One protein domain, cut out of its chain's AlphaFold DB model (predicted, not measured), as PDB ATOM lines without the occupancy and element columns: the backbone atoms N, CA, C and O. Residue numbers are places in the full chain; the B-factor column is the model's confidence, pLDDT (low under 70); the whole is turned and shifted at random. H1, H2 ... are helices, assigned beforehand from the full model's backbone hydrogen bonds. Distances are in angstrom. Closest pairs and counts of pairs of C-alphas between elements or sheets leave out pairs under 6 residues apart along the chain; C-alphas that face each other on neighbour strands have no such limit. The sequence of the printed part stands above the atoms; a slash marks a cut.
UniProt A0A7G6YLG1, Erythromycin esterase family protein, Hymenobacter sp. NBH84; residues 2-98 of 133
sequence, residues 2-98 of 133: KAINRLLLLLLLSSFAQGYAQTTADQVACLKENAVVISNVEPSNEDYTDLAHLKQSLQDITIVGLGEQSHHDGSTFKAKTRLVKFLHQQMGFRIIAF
ATOM      1  N   LYS A   2     186.968 240.999 272.434       52.22
ATOM      2  CA  LYS A   2     185.604 241.294 272.946       52.22
ATOM      3  C   LYS A   2     185.080 242.720 272.660       52.22
ATOM      4  O   LYS A   2     183.876 242.894 272.519       52.22
ATOM      5  N   ALA A   3     185.960 243.721 272.553       55.91
ATOM      6  CA  ALA A   3     185.573 245.116 272.291       55.91
ATOM      7  C   ALA A   3     185.128 245.366 270.835       55.91
ATOM      8  O   ALA A   3     184.179 246.107 270.603       55.91
ATOM      9  N   ILE A   4     185.749 244.678 269.869       59.59
ATOM     10  CA  ILE A   4     185.411 244.775 268.438       59.59
ATOM     11  C   ILE A   4     184.009 244.205 268.174       59.59
ATOM     12  O   ILE A   4     183.221 244.835 267.476       59.59
ATOM     13  N   ASN A   5     183.644 243.095 268.828       55.59
ATOM     14  CA  ASN A   5     182.292 242.536 268.721       55.59
ATOM     15  C   ASN A   5     181.208 243.440 269.330       55.59
ATOM     16  O   ASN A   5     180.081 243.412 268.854       55.59
ATOM     17  N   ARG A   6     181.521 244.253 270.351       58.62
ATOM     18  CA  ARG A   6     180.554 245.212 270.922       58.62
ATOM     19  C   ARG A   6     180.347 246.435 270.025       58.62
ATOM     20  O   ARG A   6     179.225 246.918 269.932       58.62
ATOM     21  N   LEU A   7     181.397 246.890 269.339       57.06
ATOM     22  CA  LEU A   7     181.313 248.002 268.387       57.06
ATOM     23  C   LEU A   7     180.541 247.606 267.115       57.06
ATOM     24  O   LEU A   7     179.705 248.369 266.642       57.06
ATOM     25  N   LEU A   8     180.750 246.378 266.625       57.53
ATOM     26  CA  LEU A   8     179.970 245.791 265.528       57.53
ATOM     27  C   LEU A   8     178.488 245.600 265.889       57.53
ATOM     28  O   LEU A   8     177.626 245.833 265.047       57.53
ATOM     29  N   LEU A   9     178.180 245.235 267.139       55.50
ATOM     30  CA  LEU A   9     176.793 245.090 267.597       55.50
ATOM     31  C   LEU A   9     176.060 246.444 267.669       55.50
ATOM     32  O   LEU A   9     174.894 246.524 267.298       55.50
ATOM     33  N   LEU A  10     176.745 247.510 268.102       57.22
ATOM     34  CA  LEU A  10     176.184 248.868 268.171       57.22
ATOM     35  C   LEU A  10     175.922 249.471 266.780       57.22
ATOM     36  O   LEU A  10     174.900 250.123 266.592       57.22
ATOM     37  N   LEU A  11     176.789 249.200 265.799       58.22
ATOM     38  CA  LEU A  11     176.608 249.630 264.403       58.22
ATOM     39  C   LEU A  11     175.450 248.911 263.685       58.22
ATOM     40  O   LEU A  11     174.833 249.485 262.792       58.22
ATOM     41  N   LEU A  12     175.123 247.678 264.081       57.53
ATOM     42  CA  LEU A  12     173.984 246.929 263.530       57.53
ATOM     43  C   LEU A  12     172.627 247.398 264.087       57.53
ATOM     44  O   LEU A  12     171.611 247.255 263.413       57.53
ATOM     45  N   LEU A  13     172.603 247.988 265.286       56.00
ATOM     46  CA  LEU A  13     171.384 248.495 265.932       56.00
ATOM     47  C   LEU A  13     170.964 249.893 265.443       56.00
ATOM     48  O   LEU A  13     169.789 250.237 265.538       56.00
ATOM     49  N   SER A  14     171.877 250.690 264.875       53.78
ATOM     50  CA  SER A  14     171.567 252.038 264.367       53.78
ATOM     51  C   SER A  14     170.856 252.065 263.007       53.78
ATOM     52  O   SER A  14     170.335 253.105 262.615       53.78
ATOM     53  N   SER A  15     170.796 250.942 262.287       52.12
ATOM     54  CA  SER A  15     170.232 250.875 260.928       52.12
ATOM     55  C   SER A  15     168.706 250.702 260.876       52.12
ATOM     56  O   SER A  15     168.145 250.583 259.791       52.12
ATOM     57  N   PHE A  16     168.022 250.696 262.026       56.12
ATOM     58  CA  PHE A  16     166.561 250.538 262.129       56.12
ATOM     59  C   PHE A  16     165.812 251.825 262.496       56.12
ATOM     60  O   PHE A  16     164.646 251.779 262.883       56.12
ATOM     61  N   ALA A  17     166.433 252.993 262.335       56.44
ATOM     62  CA  ALA A  17     165.673 254.235 262.288       56.44
ATOM     63  C   ALA A  17     164.974 254.324 260.922       56.44
ATOM     64  O   ALA A  17     165.508 254.897 259.973       56.44
ATOM     65  N   GLN A  18     163.786 253.723 260.801       59.34
ATOM     66  CA  GLN A  18     162.872 254.058 259.713       59.34
ATOM     67  C   GLN A  18     162.570 255.554 259.824       59.34
ATOM     68  O   GLN A  18     161.846 255.993 260.715       59.34
ATOM     69  N   GLY A  19     163.158 256.353 258.936       60.28
ATOM     70  CA  GLY A  19     162.686 257.708 258.714       60.28
ATOM     71  C   GLY A  19     161.250 257.609 258.219       60.28
ATOM     72  O   GLY A  19     161.015 257.111 257.119       60.28
ATOM     73  N   TYR A  20     160.285 258.036 259.031       62.25
ATOM     74  CA  TYR A  20     158.917 258.223 258.571       62.25
ATOM     75  C   TYR A  20     158.931 259.375 257.564       62.25
ATOM     76  O   TYR A  20     158.839 260.545 257.931       62.25
ATOM     77  N   ALA A  21     159.091 259.056 256.281       59.25
ATOM     78  CA  ALA A  21     158.660 259.962 255.234       59.25
ATOM     79  C   ALA A  21     157.147 260.129 255.426       59.25
ATOM     80  O   ALA A  21     156.414 259.140 255.357       59.25
ATOM     81  N   GLN A  22     156.685 261.342 255.748       63.03
ATOM     82  CA  GLN A  22     155.252 261.626 255.799       63.03
ATOM     83  C   GLN A  22     154.633 261.161 254.484       63.03
ATOM     84  O   GLN A  22     155.084 261.558 253.406       63.03
ATOM     85  N   THR A  23     153.642 260.276 254.565       64.38
ATOM     86  CA  THR A  23     152.974 259.808 253.360       64.38
ATOM     87  C   THR A  23     152.147 260.954 252.786       64.38
ATOM     88  O   THR A  23     151.554 261.755 253.511       64.38
ATOM     89  N   THR A  24     152.097 261.045 251.460       77.06
ATOM     90  CA  THR A  24     151.270 262.032 250.751       77.06
ATOM     91  C   THR A  24     149.790 261.923 251.133       77.06
ATOM     92  O   THR A  24     149.073 262.919 251.088       77.06
ATOM     93  N   ALA A  25     149.328 260.741 251.554       84.25
ATOM     94  CA  ALA A  25     147.954 260.502 251.983       84.25
ATOM     95  C   ALA A  25     147.602 261.254 253.277       84.25
ATOM     96  O   ALA A  25     146.575 261.932 253.316       84.25
ATOM     97  N   ASP A  26     148.469 261.198 254.292       87.88
ATOM     98  CA  ASP A  26     148.243 261.880 255.573       87.88
ATOM     99  C   ASP A  26     148.250 263.405 255.401       87.88
ATOM    100  O   ASP A  26     147.417 264.115 255.964       87.88
ATOM    101  N   GLN A  27     149.147 263.919 254.553       88.38
ATOM    102  CA  GLN A  27     149.210 265.344 254.221       88.38
ATOM    103  C   GLN A  27     147.948 265.812 253.482       88.38
ATOM    104  O   GLN A  27     147.388 266.856 253.813       88.38
ATOM    105  N   VAL A  28     147.461 265.034 252.510       90.62
ATOM    106  CA  VAL A  28     146.213 265.341 251.794       90.62
ATOM    107  C   VAL A  28     145.005 265.274 252.728       90.62
ATOM    108  O   VAL A  28     144.113 266.113 252.613       90.62
ATOM    109  N   ALA A  29     144.960 264.310 253.652       92.44
ATOM    110  CA  ALA A  29     143.897 264.214 254.650       92.44
ATOM    111  C   ALA A  29     143.884 265.447 255.564       92.44
ATOM    112  O   ALA A  29     142.850 266.098 255.691       92.44
ATOM    113  N   CYS A  30     145.051 265.833 256.087       93.50
ATOM    114  CA  CYS A  30     145.218 267.037 256.896       93.50
ATOM    115  C   CYS A  30     144.764 268.301 256.146       93.50
ATOM    116  O   CYS A  30     144.010 269.107 256.690       93.50
ATOM    117  N   LEU A  31     145.143 268.461 254.873       92.75
ATOM    118  CA  LEU A  31     144.690 269.596 254.065       92.75
ATOM    119  C   LEU A  31     143.173 269.602 253.877       92.75
ATOM    120  O   LEU A  31     142.558 270.649 254.017       92.75
ATOM    121  N   LYS A  32     142.553 268.455 253.585       91.62
ATOM    122  CA  LYS A  32     141.091 268.371 253.425       91.62
ATOM    123  C   LYS A  32     140.340 268.722 254.706       91.62
ATOM    124  O   LYS A  32     139.261 269.296 254.624       91.62
ATOM    125  N   GLU A  33     140.899 268.366 255.855       94.94
ATOM    126  CA  GLU A  33     140.303 268.645 257.160       94.94
ATOM    127  C   GLU A  33     140.432 270.121 257.563       94.94
ATOM    128  O   GLU A  33     139.535 270.659 258.205       94.94
ATOM    129  N   ASN A  34     141.516 270.792 257.157       93.31
ATOM    130  CA  ASN A  34     141.840 272.149 257.615       93.31
ATOM    131  C   ASN A  34     141.630 273.249 256.558       93.31
ATOM    132  O   ASN A  34     141.664 274.434 256.894       93.31
ATOM    133  N   ALA A  35     141.453 272.901 255.281       93.62
ATOM    134  CA  ALA A  35     141.275 273.886 254.221       93.62
ATOM    135  C   ALA A  35     139.909 274.574 254.318       93.62
ATOM    136  O   ALA A  35     138.868 273.939 254.481       93.62
ATOM    137  N   VAL A  36     139.916 275.891 254.117       93.12
ATOM    138  CA  VAL A  36     138.689 276.664 253.925       93.12
ATOM    139  C   VAL A  36     138.282 276.566 252.458       93.12
ATOM    140  O   VAL A  36     139.061 276.891 251.560       93.12
ATOM    141  N   VAL A  37     137.059 276.099 252.209       94.19
ATOM    142  CA  VAL A  37     136.518 275.949 250.854       94.19
ATOM    143  C   VAL A  37     135.986 277.292 250.361       94.19
ATOM    144  O   VAL A  37     135.111 277.881 250.988       94.19
ATOM    145  N   ILE A  38     136.467 277.734 249.197       94.75
ATOM    146  CA  ILE A  38     135.909 278.879 248.470       94.75
ATOM    147  C   ILE A  38     134.907 278.347 247.452       94.75
ATOM    148  O   ILE A  38     135.275 277.599 246.546       94.75
ATOM    149  N   SER A  39     133.634 278.698 247.617       95.12
ATOM    150  CA  SER A  39     132.543 278.119 246.828       95.12
ATOM    151  C   SER A  39     132.290 278.878 245.527       95.12
ATOM    152  O   SER A  39     131.698 278.325 244.598       95.12
ATOM    153  N   ASN A  40     132.735 280.137 245.436       95.31
ATOM    154  CA  ASN A  40     132.498 280.972 244.265       95.31
ATOM    155  C   ASN A  40     133.639 281.969 243.995       95.31
ATOM    156  O   ASN A  40     134.187 282.592 244.907       95.31
ATOM    157  N   VAL A  41     133.959 282.161 242.715       95.62
ATOM    158  CA  VAL A  41     134.984 283.109 242.247       95.62
ATOM    159  C   VAL A  41     134.412 284.283 241.451       95.62
ATOM    160  O   VAL A  41     135.146 285.218 241.150       95.62
ATOM    161  N   GLU A  42     133.124 284.274 241.107       97.12
ATOM    162  CA  GLU A  42     132.502 285.308 240.280       97.12
ATOM    163  C   GLU A  42     132.451 286.661 241.012       97.12
ATOM    164  O   GLU A  42     131.873 286.754 242.098       97.12
ATOM    165  N   PRO A  43     132.982 287.751 240.423       95.88
ATOM    166  CA  PRO A  43     133.012 289.068 241.070       95.88
ATOM    167  C   PRO A  43     131.636 289.677 241.368       95.88
ATOM    168  O   PRO A  43     131.522 290.590 242.193       95.88
ATOM    169  N   SER A  44     130.600 289.217 240.666       96.75
ATOM    170  CA  SER A  44     129.209 289.618 240.884       96.75
ATOM    171  C   SER A  44     128.582 288.960 242.113       96.75
ATOM    172  O   SER A  44     127.558 289.447 242.581       96.75
ATOM    173  N   ASN A  45     129.177 287.889 242.650       96.81
ATOM    174  CA  ASN A  45     128.698 287.268 243.876       96.81
ATOM    175  C   ASN A  45     129.221 288.029 245.105       96.81
ATOM    176  O   ASN A  45     130.404 287.947 245.453       96.81
ATOM    177  N   GLU A  46     128.315 288.763 245.751       95.44
ATOM    178  CA  GLU A  46     128.574 289.564 246.954       95.44
ATOM    179  C   GLU A  46     128.213 288.843 248.264       95.44
ATOM    180  O   GLU A  46     128.371 289.411 249.342       95.44
ATOM    181  N   ASP A  47     127.769 287.582 248.204       97.00
ATOM    182  CA  ASP A  47     127.756 286.719 249.385       97.00
ATOM    183  C   ASP A  47     129.201 286.336 249.702       97.00
ATOM    184  O   ASP A  47     129.813 285.581 248.953       97.00
ATOM    185  N   TYR A  48     129.751 286.878 250.790       97.38
ATOM    186  CA  TYR A  48     131.134 286.669 251.233       97.38
ATOM    187  C   TYR A  48     131.279 285.691 252.403       97.38
ATOM    188  O   TYR A  48     132.298 285.709 253.099       97.38
ATOM    189  N   THR A  49     130.270 284.860 252.665       96.75
ATOM    190  CA  THR A  49     130.303 283.891 253.772       96.75
ATOM    191  C   THR A  49     131.491 282.928 253.684       96.75
ATOM    192  O   THR A  49     132.153 282.688 254.691       96.75
ATOM    193  N   ASP A  50     131.840 282.466 252.483       96.88
ATOM    194  CA  ASP A  50     133.000 281.598 252.221       96.88
ATOM    195  C   ASP A  50     134.368 282.291 252.422       96.88
ATOM    196  O   ASP A  50     135.383 281.619 252.589       96.88
ATOM    197  N   LEU A  51     134.409 283.629 252.469       97.38
ATOM    198  CA  LEU A  51     135.608 284.429 252.758       97.38
ATOM    199  C   LEU A  51     135.676 284.904 254.216       97.38
ATOM    200  O   LEU A  51     136.667 285.518 254.614       97.38
ATOM    201  N   ALA A  52     134.657 284.633 255.039       95.88
ATOM    202  CA  ALA A  52     134.534 285.204 256.382       95.88
ATOM    203  C   ALA A  52     135.729 284.892 257.301       95.88
ATOM    204  O   ALA A  52     136.129 285.754 258.086       95.88
ATOM    205  N   HIS A  53     136.347 283.714 257.155       95.06
ATOM    206  CA  HIS A  53     137.546 283.321 257.907       95.06
ATOM    207  C   HIS A  53     138.714 284.307 257.742       95.06
ATOM    208  O   HIS A  53     139.490 284.509 258.677       95.06
ATOM    209  N   LEU A  54     138.813 284.986 256.594       96.38
ATOM    210  CA  LEU A  54     139.869 285.967 256.346       96.38
ATOM    211  C   LEU A  54     139.767 287.195 257.255       96.38
ATOM    212  O   LEU A  54     140.791 287.824 257.505       96.38
ATOM    213  N   LYS A  55     138.581 287.519 257.798       96.75
ATOM    214  CA  LYS A  55     138.433 288.641 258.744       96.75
ATOM    215  C   LYS A  55     139.312 288.457 259.976       96.75
ATOM    216  O   LYS A  55     139.901 289.422 260.446       96.75
ATOM    217  N   GLN A  56     139.402 287.223 260.469       95.06
ATOM    218  CA  GLN A  56     140.239 286.883 261.612       95.06
ATOM    219  C   GLN A  56     141.713 286.791 261.207       95.06
ATOM    220  O   GLN A  56     142.563 287.379 261.865       95.06
ATOM    221  N   SER A  57     142.026 286.099 260.107       94.62
ATOM    222  CA  SER A  57     143.417 285.904 259.668       94.62
ATOM    223  C   SER A  57     144.122 287.197 259.258       94.62
ATOM    224  O   SER A  57     145.343 287.279 259.339       94.62
ATOM    225  N   LEU A  58     143.365 288.191 258.791       96.44
ATOM    226  CA  LEU A  58     143.879 289.487 258.347       96.44
ATOM    227  C   LEU A  58     143.550 290.617 259.336       96.44
ATOM    228  O   LEU A  58     143.630 291.790 258.972       96.44
ATOM    229  N   GLN A  59     143.170 290.284 260.572       95.62
ATOM    230  CA  GLN A  59     142.945 291.277 261.617       95.62
ATOM    231  C   GLN A  59     144.224 292.099 261.847       95.62
ATOM    232  O   GLN A  59     145.319 291.549 261.916       95.62
ATOM    233  N   ASP A  60     144.078 293.424 261.925       96.00
ATOM    234  CA  ASP A  60     145.166 294.397 262.120       96.00
ATOM    235  C   ASP A  60     146.257 294.405 261.022       96.00
ATOM    236  O   ASP A  60     147.257 295.122 261.120       96.00
ATOM    237  N   ILE A  61     146.052 293.673 259.920       97.50
ATOM    238  CA  ILE A  61     146.949 293.688 258.763       97.50
ATOM    239  C   ILE A  61     146.676 294.923 257.905       97.50
ATOM    240  O   ILE A  61     145.564 295.157 257.442       97.50
ATOM    241  N   THR A  62     147.725 295.704 257.640       96.50
ATOM    242  CA  THR A  62     147.634 296.928 256.822       96.50
ATOM    243  C   THR A  62     147.912 296.679 255.336       96.50
ATOM    244  O   THR A  62     147.372 297.374 254.478       96.50
ATOM    245  N   ILE A  63     148.762 295.700 255.012       97.19
ATOM    246  CA  ILE A  63     149.193 295.402 253.639       97.19
ATOM    247  C   ILE A  63     148.950 293.922 253.358       97.19
ATOM    248  O   ILE A  63     149.471 293.062 254.062       97.19
ATOM    249  N   VAL A  64     148.190 293.637 252.299       97.25
ATOM    250  CA  VAL A  64     147.914 292.278 251.818       97.25
ATOM    251  C   VAL A  64     148.463 292.141 250.400       97.25
ATOM    252  O   VAL A  64     148.042 292.859 249.495       97.25
ATOM    253  N   GLY A  65     149.410 291.222 250.206       95.69
ATOM    254  CA  GLY A  65     149.937 290.878 248.885       95.69
ATOM    255  C   GLY A  65     149.055 289.843 248.187       95.69
ATOM    256  O   GLY A  65     148.773 288.794 248.760       95.69
ATOM    257  N   LEU A  66     148.634 290.119 246.948       94.25
ATOM    258  CA  LEU A  66     147.780 289.230 246.148       94.25
ATOM    259  C   LEU A  66     148.513 288.753 244.884       94.25
ATOM    260  O   LEU A  66     148.435 289.391 243.832       94.25
ATOM    261  N   GLY A  67     149.212 287.621 244.991       89.88
ATOM    262  CA  GLY A  67     149.911 286.985 243.868       89.88
ATOM    263  C   GLY A  67     148.978 286.320 242.848       89.88
ATOM    264  O   GLY A  67     147.754 286.337 242.983       89.88
ATOM    265  N   GLU A  68     149.560 285.738 241.805       86.25
ATOM    266  CA  GLU A  68     148.887 284.880 240.822       86.25
ATOM    267  C   GLU A  68     149.833 283.767 240.364       86.25
ATOM    268  O   GLU A  68     151.049 283.946 240.379       86.25
ATOM    269  N   GLN A  69     149.289 282.598 240.014       82.94
ATOM    270  CA  GLN A  69     150.104 281.446 239.598       82.94
ATOM    271  C   GLN A  69     150.716 281.652 238.211       82.94
ATOM    272  O   GLN A  69     151.865 281.285 237.969       82.94
ATOM    273  N   SER A  70     149.943 282.244 237.304       79.56
ATOM    274  CA  SER A  70     150.380 282.637 235.974       79.56
ATOM    275  C   SER A  70     149.658 283.904 235.551       79.56
ATOM    276  O   SER A  70     148.524 284.159 235.968       79.56
ATOM    277  N   HIS A  71     150.277 284.650 234.642       75.00
ATOM    278  CA  HIS A  71     149.542 285.665 233.905       75.00
ATOM    279  C   HIS A  71     148.437 285.004 233.063       75.00
ATOM    280  O   HIS A  71     148.525 283.827 232.699       75.00
ATOM    281  N   HIS A  72     147.383 285.772 232.779       75.81
ATOM    282  CA  HIS A  72     146.263 285.396 231.897       75.81
ATOM    283  C   HIS A  72     145.298 284.318 232.405       75.81
ATOM    284  O   HIS A  72     144.430 283.896 231.641       75.81
ATOM    285  N   ASP A  73     145.359 283.916 233.674       81.94
ATOM    286  CA  ASP A  73     144.335 283.030 234.233       81.94
ATOM    287  C   ASP A  73     143.066 283.811 234.615       81.94
ATOM    288  O   ASP A  73     142.984 284.484 235.648       81.94
ATOM    289  N   GLY A  74     142.039 283.692 233.770       84.81
ATOM    290  CA  GLY A  74     140.742 284.327 233.985       84.81
ATOM    291  C   GLY A  74     140.064 283.916 235.296       84.81
ATOM    292  O   GLY A  74     139.395 284.747 235.911       84.81
ATOM    293  N   SER A  75     140.260 282.679 235.763       88.25
ATOM    294  CA  SER A  75     139.683 282.212 237.031       88.25
ATOM    295  C   SER A  75     140.373 282.874 238.221       88.25
ATOM    296  O   SER A  75     139.697 283.379 239.120       88.25
ATOM    297  N   THR A  76     141.706 282.969 238.183       90.00
ATOM    298  CA  THR A  76     142.484 283.718 239.178       90.00
ATOM    299  C   THR A  76     142.085 285.195 239.202       90.00
ATOM    300  O   THR A  76     141.863 285.745 240.281       90.00
ATOM    301  N   PHE A  77     141.904 285.850 238.048       90.56
ATOM    302  CA  PHE A  77     141.472 287.255 238.022       90.56
ATOM    303  C   PHE A  77     140.068 287.465 238.586       90.56
ATOM    304  O   PHE A  77     139.845 288.430 239.322       90.56
ATOM    305  N   LYS A  78     139.127 286.563 238.289       94.31
ATOM    306  CA  LYS A  78     137.786 286.586 238.884       94.31
ATOM    307  C   LYS A  78     137.862 286.467 240.409       94.31
ATOM    308  O   LYS A  78     137.382 287.359 241.111       94.31
ATOM    309  N   ALA A  79     138.575 285.456 240.910       95.06
ATOM    310  CA  ALA A  79     138.762 285.235 242.341       95.06
ATOM    311  C   ALA A  79     139.426 286.437 243.037       95.06
ATOM    312  O   ALA A  79     138.919 286.918 244.049       95.06
ATOM    313  N   LYS A  80     140.511 286.985 242.466       95.00
ATOM    314  CA  LYS A  80     141.197 288.182 242.989       95.00
ATOM    315  C   LYS A  80     140.285 289.402 242.996       95.00
ATOM    316  O   LYS A  80     140.276 290.139 243.975       95.00
ATOM    317  N   THR A  81     139.490 289.606 241.949       95.44
ATOM    318  CA  THR A  81     138.539 290.726 241.893       95.44
ATOM    319  C   THR A  81     137.491 290.597 242.997       95.44
ATOM    320  O   THR A  81     137.241 291.560 243.722       95.44
ATOM    321  N   ARG A  82     136.921 289.399 243.184       97.62
ATOM    322  CA  ARG A  82     135.977 289.120 244.274       97.62
ATOM    323  C   ARG A  82     136.618 289.350 245.648       97.62
ATOM    324  O   ARG A  82     136.013 289.995 246.500       97.62
ATOM    325  N   LEU A  83     137.857 288.896 245.837       97.38
ATOM    326  CA  LEU A  83     138.617 289.088 247.070       97.38
ATOM    327  C   LEU A  83     138.911 290.570 247.350       97.38
ATOM    328  O   LEU A  83     138.727 291.021 248.475       97.38
ATOM    329  N   VAL A  84     139.300 291.354 246.341       97.44
ATOM    330  CA  VAL A  84     139.502 292.807 246.483       97.44
ATOM    331  C   VAL A  84     138.204 293.496 246.904       97.44
ATOM    332  O   VAL A  84     138.237 294.341 247.800       97.44
ATOM    333  N   LYS A  85     137.054 293.116 246.323       97.88
ATOM    334  CA  LYS A  85     135.747 293.639 246.756       97.88
ATOM    335  C   LYS A  85     135.474 293.315 248.224       97.88
ATOM    336  O   LYS A  85     135.121 294.221 248.971       97.88
ATOM    337  N   PHE A  86     135.707 292.074 248.651       98.12
ATOM    338  CA  PHE A  86     135.575 291.673 250.052       98.12
ATOM    339  C   PHE A  86     136.487 292.491 250.980       98.12
ATOM    340  O   PHE A  86     136.001 293.082 251.941       98.12
ATOM    341  N   LEU A  87     137.785 292.588 250.681       98.12
ATOM    342  CA  LEU A  87     138.744 293.354 251.487       98.12
ATOM    343  C   LEU A  87     138.328 294.827 251.597       98.12
ATOM    344  O   LEU A  87     138.393 295.423 252.671       98.12
ATOM    345  N   HIS A  88     137.846 295.415 250.503       97.62
ATOM    346  CA  HIS A  88     137.365 296.788 250.504       97.62
ATOM    347  C   HIS A  88     136.079 296.960 251.325       97.62
ATOM    348  O   HIS A  88     136.036 297.760 252.258       97.62
ATOM    349  N   GLN A  89     135.037 296.199 250.991       97.19
ATOM    350  CA  GLN A  89     133.686 296.385 251.522       97.19
ATOM    351  C   GLN A  89     133.533 295.868 252.955       97.19
ATOM    352  O   GLN A  89     132.805 296.459 253.746       97.19
ATOM    353  N   GLN A  90     134.195 294.759 253.292       97.44
ATOM    354  CA  GLN A  90     134.037 294.073 254.578       97.44
ATOM    355  C   GLN A  90     135.157 294.375 255.572       97.44
ATOM    356  O   GLN A  90     134.953 294.181 256.770       97.44
ATOM    357  N   MET A  91     136.331 294.799 255.092       97.19
ATOM    358  CA  MET A  91     137.519 295.008 255.930       97.19
ATOM    359  C   MET A  91     138.120 296.416 255.816       97.19
ATOM    360  O   MET A  91     139.060 296.734 256.535       97.19
ATOM    361  N   GLY A  92     137.574 297.286 254.960       96.81
ATOM    362  CA  GLY A  92     137.943 298.700 254.919       96.81
ATOM    363  C   GLY A  92     139.273 299.011 254.227       96.81
ATOM    364  O   GLY A  92     139.793 300.110 254.408       96.81
ATOM    365  N   PHE A  93     139.823 298.103 253.415       97.94
ATOM    366  CA  PHE A  93     140.982 298.412 252.568       97.94
ATOM    367  C   PHE A  93     140.600 299.443 251.499       97.94
ATOM    368  O   PHE A  93     139.554 299.331 250.868       97.94
ATOM    369  N   ARG A  94     141.430 300.469 251.275       96.19
ATOM    370  CA  ARG A  94     141.073 301.614 250.399       96.19
ATOM    371  C   ARG A  94     142.037 301.863 249.249       96.19
ATOM    372  O   ARG A  94     141.731 302.669 248.377       96.19
ATOM    373  N   ILE A  95     143.197 301.216 249.269       94.56
ATOM    374  CA  ILE A  95     144.270 301.431 248.301       94.56
ATOM    375  C   ILE A  95     144.567 300.096 247.633       94.56
ATOM    376  O   ILE A  95     144.765 299.094 248.314       94.56
ATOM    377  N   ILE A  96     144.614 300.106 246.303       92.81
ATOM    378  CA  ILE A  96     145.127 299.002 245.498       92.81
ATOM    379  C   ILE A  96     146.415 299.461 244.817       92.81
ATOM    380  O   ILE A  96     146.441 300.494 244.150       92.81
ATOM    381  N   ALA A  97     147.486 298.702 245.020       92.00
ATOM    382  CA  ALA A  97     148.739 298.874 244.304       92.00
ATOM    383  C   ALA A  97     148.843 297.767 243.254       92.00
ATOM    384  O   ALA A  97     148.614 296.597 243.562       92.00
ATOM    385  N   PHE A  98     149.167 298.142 242.021       90.38
ATOM    386  CA  PHE A  98     149.367 297.194 240.932       90.38
ATOM    387  C   PHE A  98     150.857 296.933 240.738       90.38
ATOM    388  O   PHE A  98     151.679 297.830 240.925       90.38
TER     389      PHE A  98
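What this domain is: This is residues 2 to 98 of the 133 residues of the protein "Erythromycin esterase family protein" of Hymenobacter sp. NBH84 (UniProt A0A7G6YLG1). The longest helix, H4, lies in a small compact head together with the short helix H3 and long loops, and from this head a long thin arm, residues 2 to 35, sticks out with H1 and H2 one after the other along it. The arm makes most of the length. The printed part has 97 residues with four named helices, in the order H1, H2, H3, H4, and no named strand; the class is all helix, though under half of the residues, 48 of 97, are in named elements. The whole is extended, with a radius of gyration of the C-alphas of 24.7 A and spans of 80 by 27 by 27 A.

How they stand to each other: H4, residues 74 to 91, touches no helix. It is close to but not clearly touching H3, residues 54 to 57; their closest C-alphas, those of Lys 55 and Met 91, are 7.0 A apart. H2, residues 24 to 34, is apart from H3 and H4. H1, residues 2 to 16, is apart from H2, H3 and H4. Every O i to N i+4 pair is within hydrogen-bond range in H2 and H4, and 8 of 11 are in H1; H3 is too short for such a pair.

Where its parts are: H4 measures 24.6 A from C-alpha 74 at (140.742, 284.327, 233.985) to C-alpha 91 at (137.519, 295.008, 255.930). H3 measures 4.9 A and H2 15.4 A. H1 measures 23.8 A and begins with C-alpha 2 at (185.604, 241.294, 272.946).

The domain as a whole: The C-alphas farthest apart, those of Lys 2 and Ser 44, are 80.9 A apart. Residues 2 to 35 and 69 to 74 stand free; the body without them spans 26 by 25 by 18 A. The links H2 to H3 and H3 to H4 are long. The printed part has no cut. Residues 2 to 23 have pLDDT under 70.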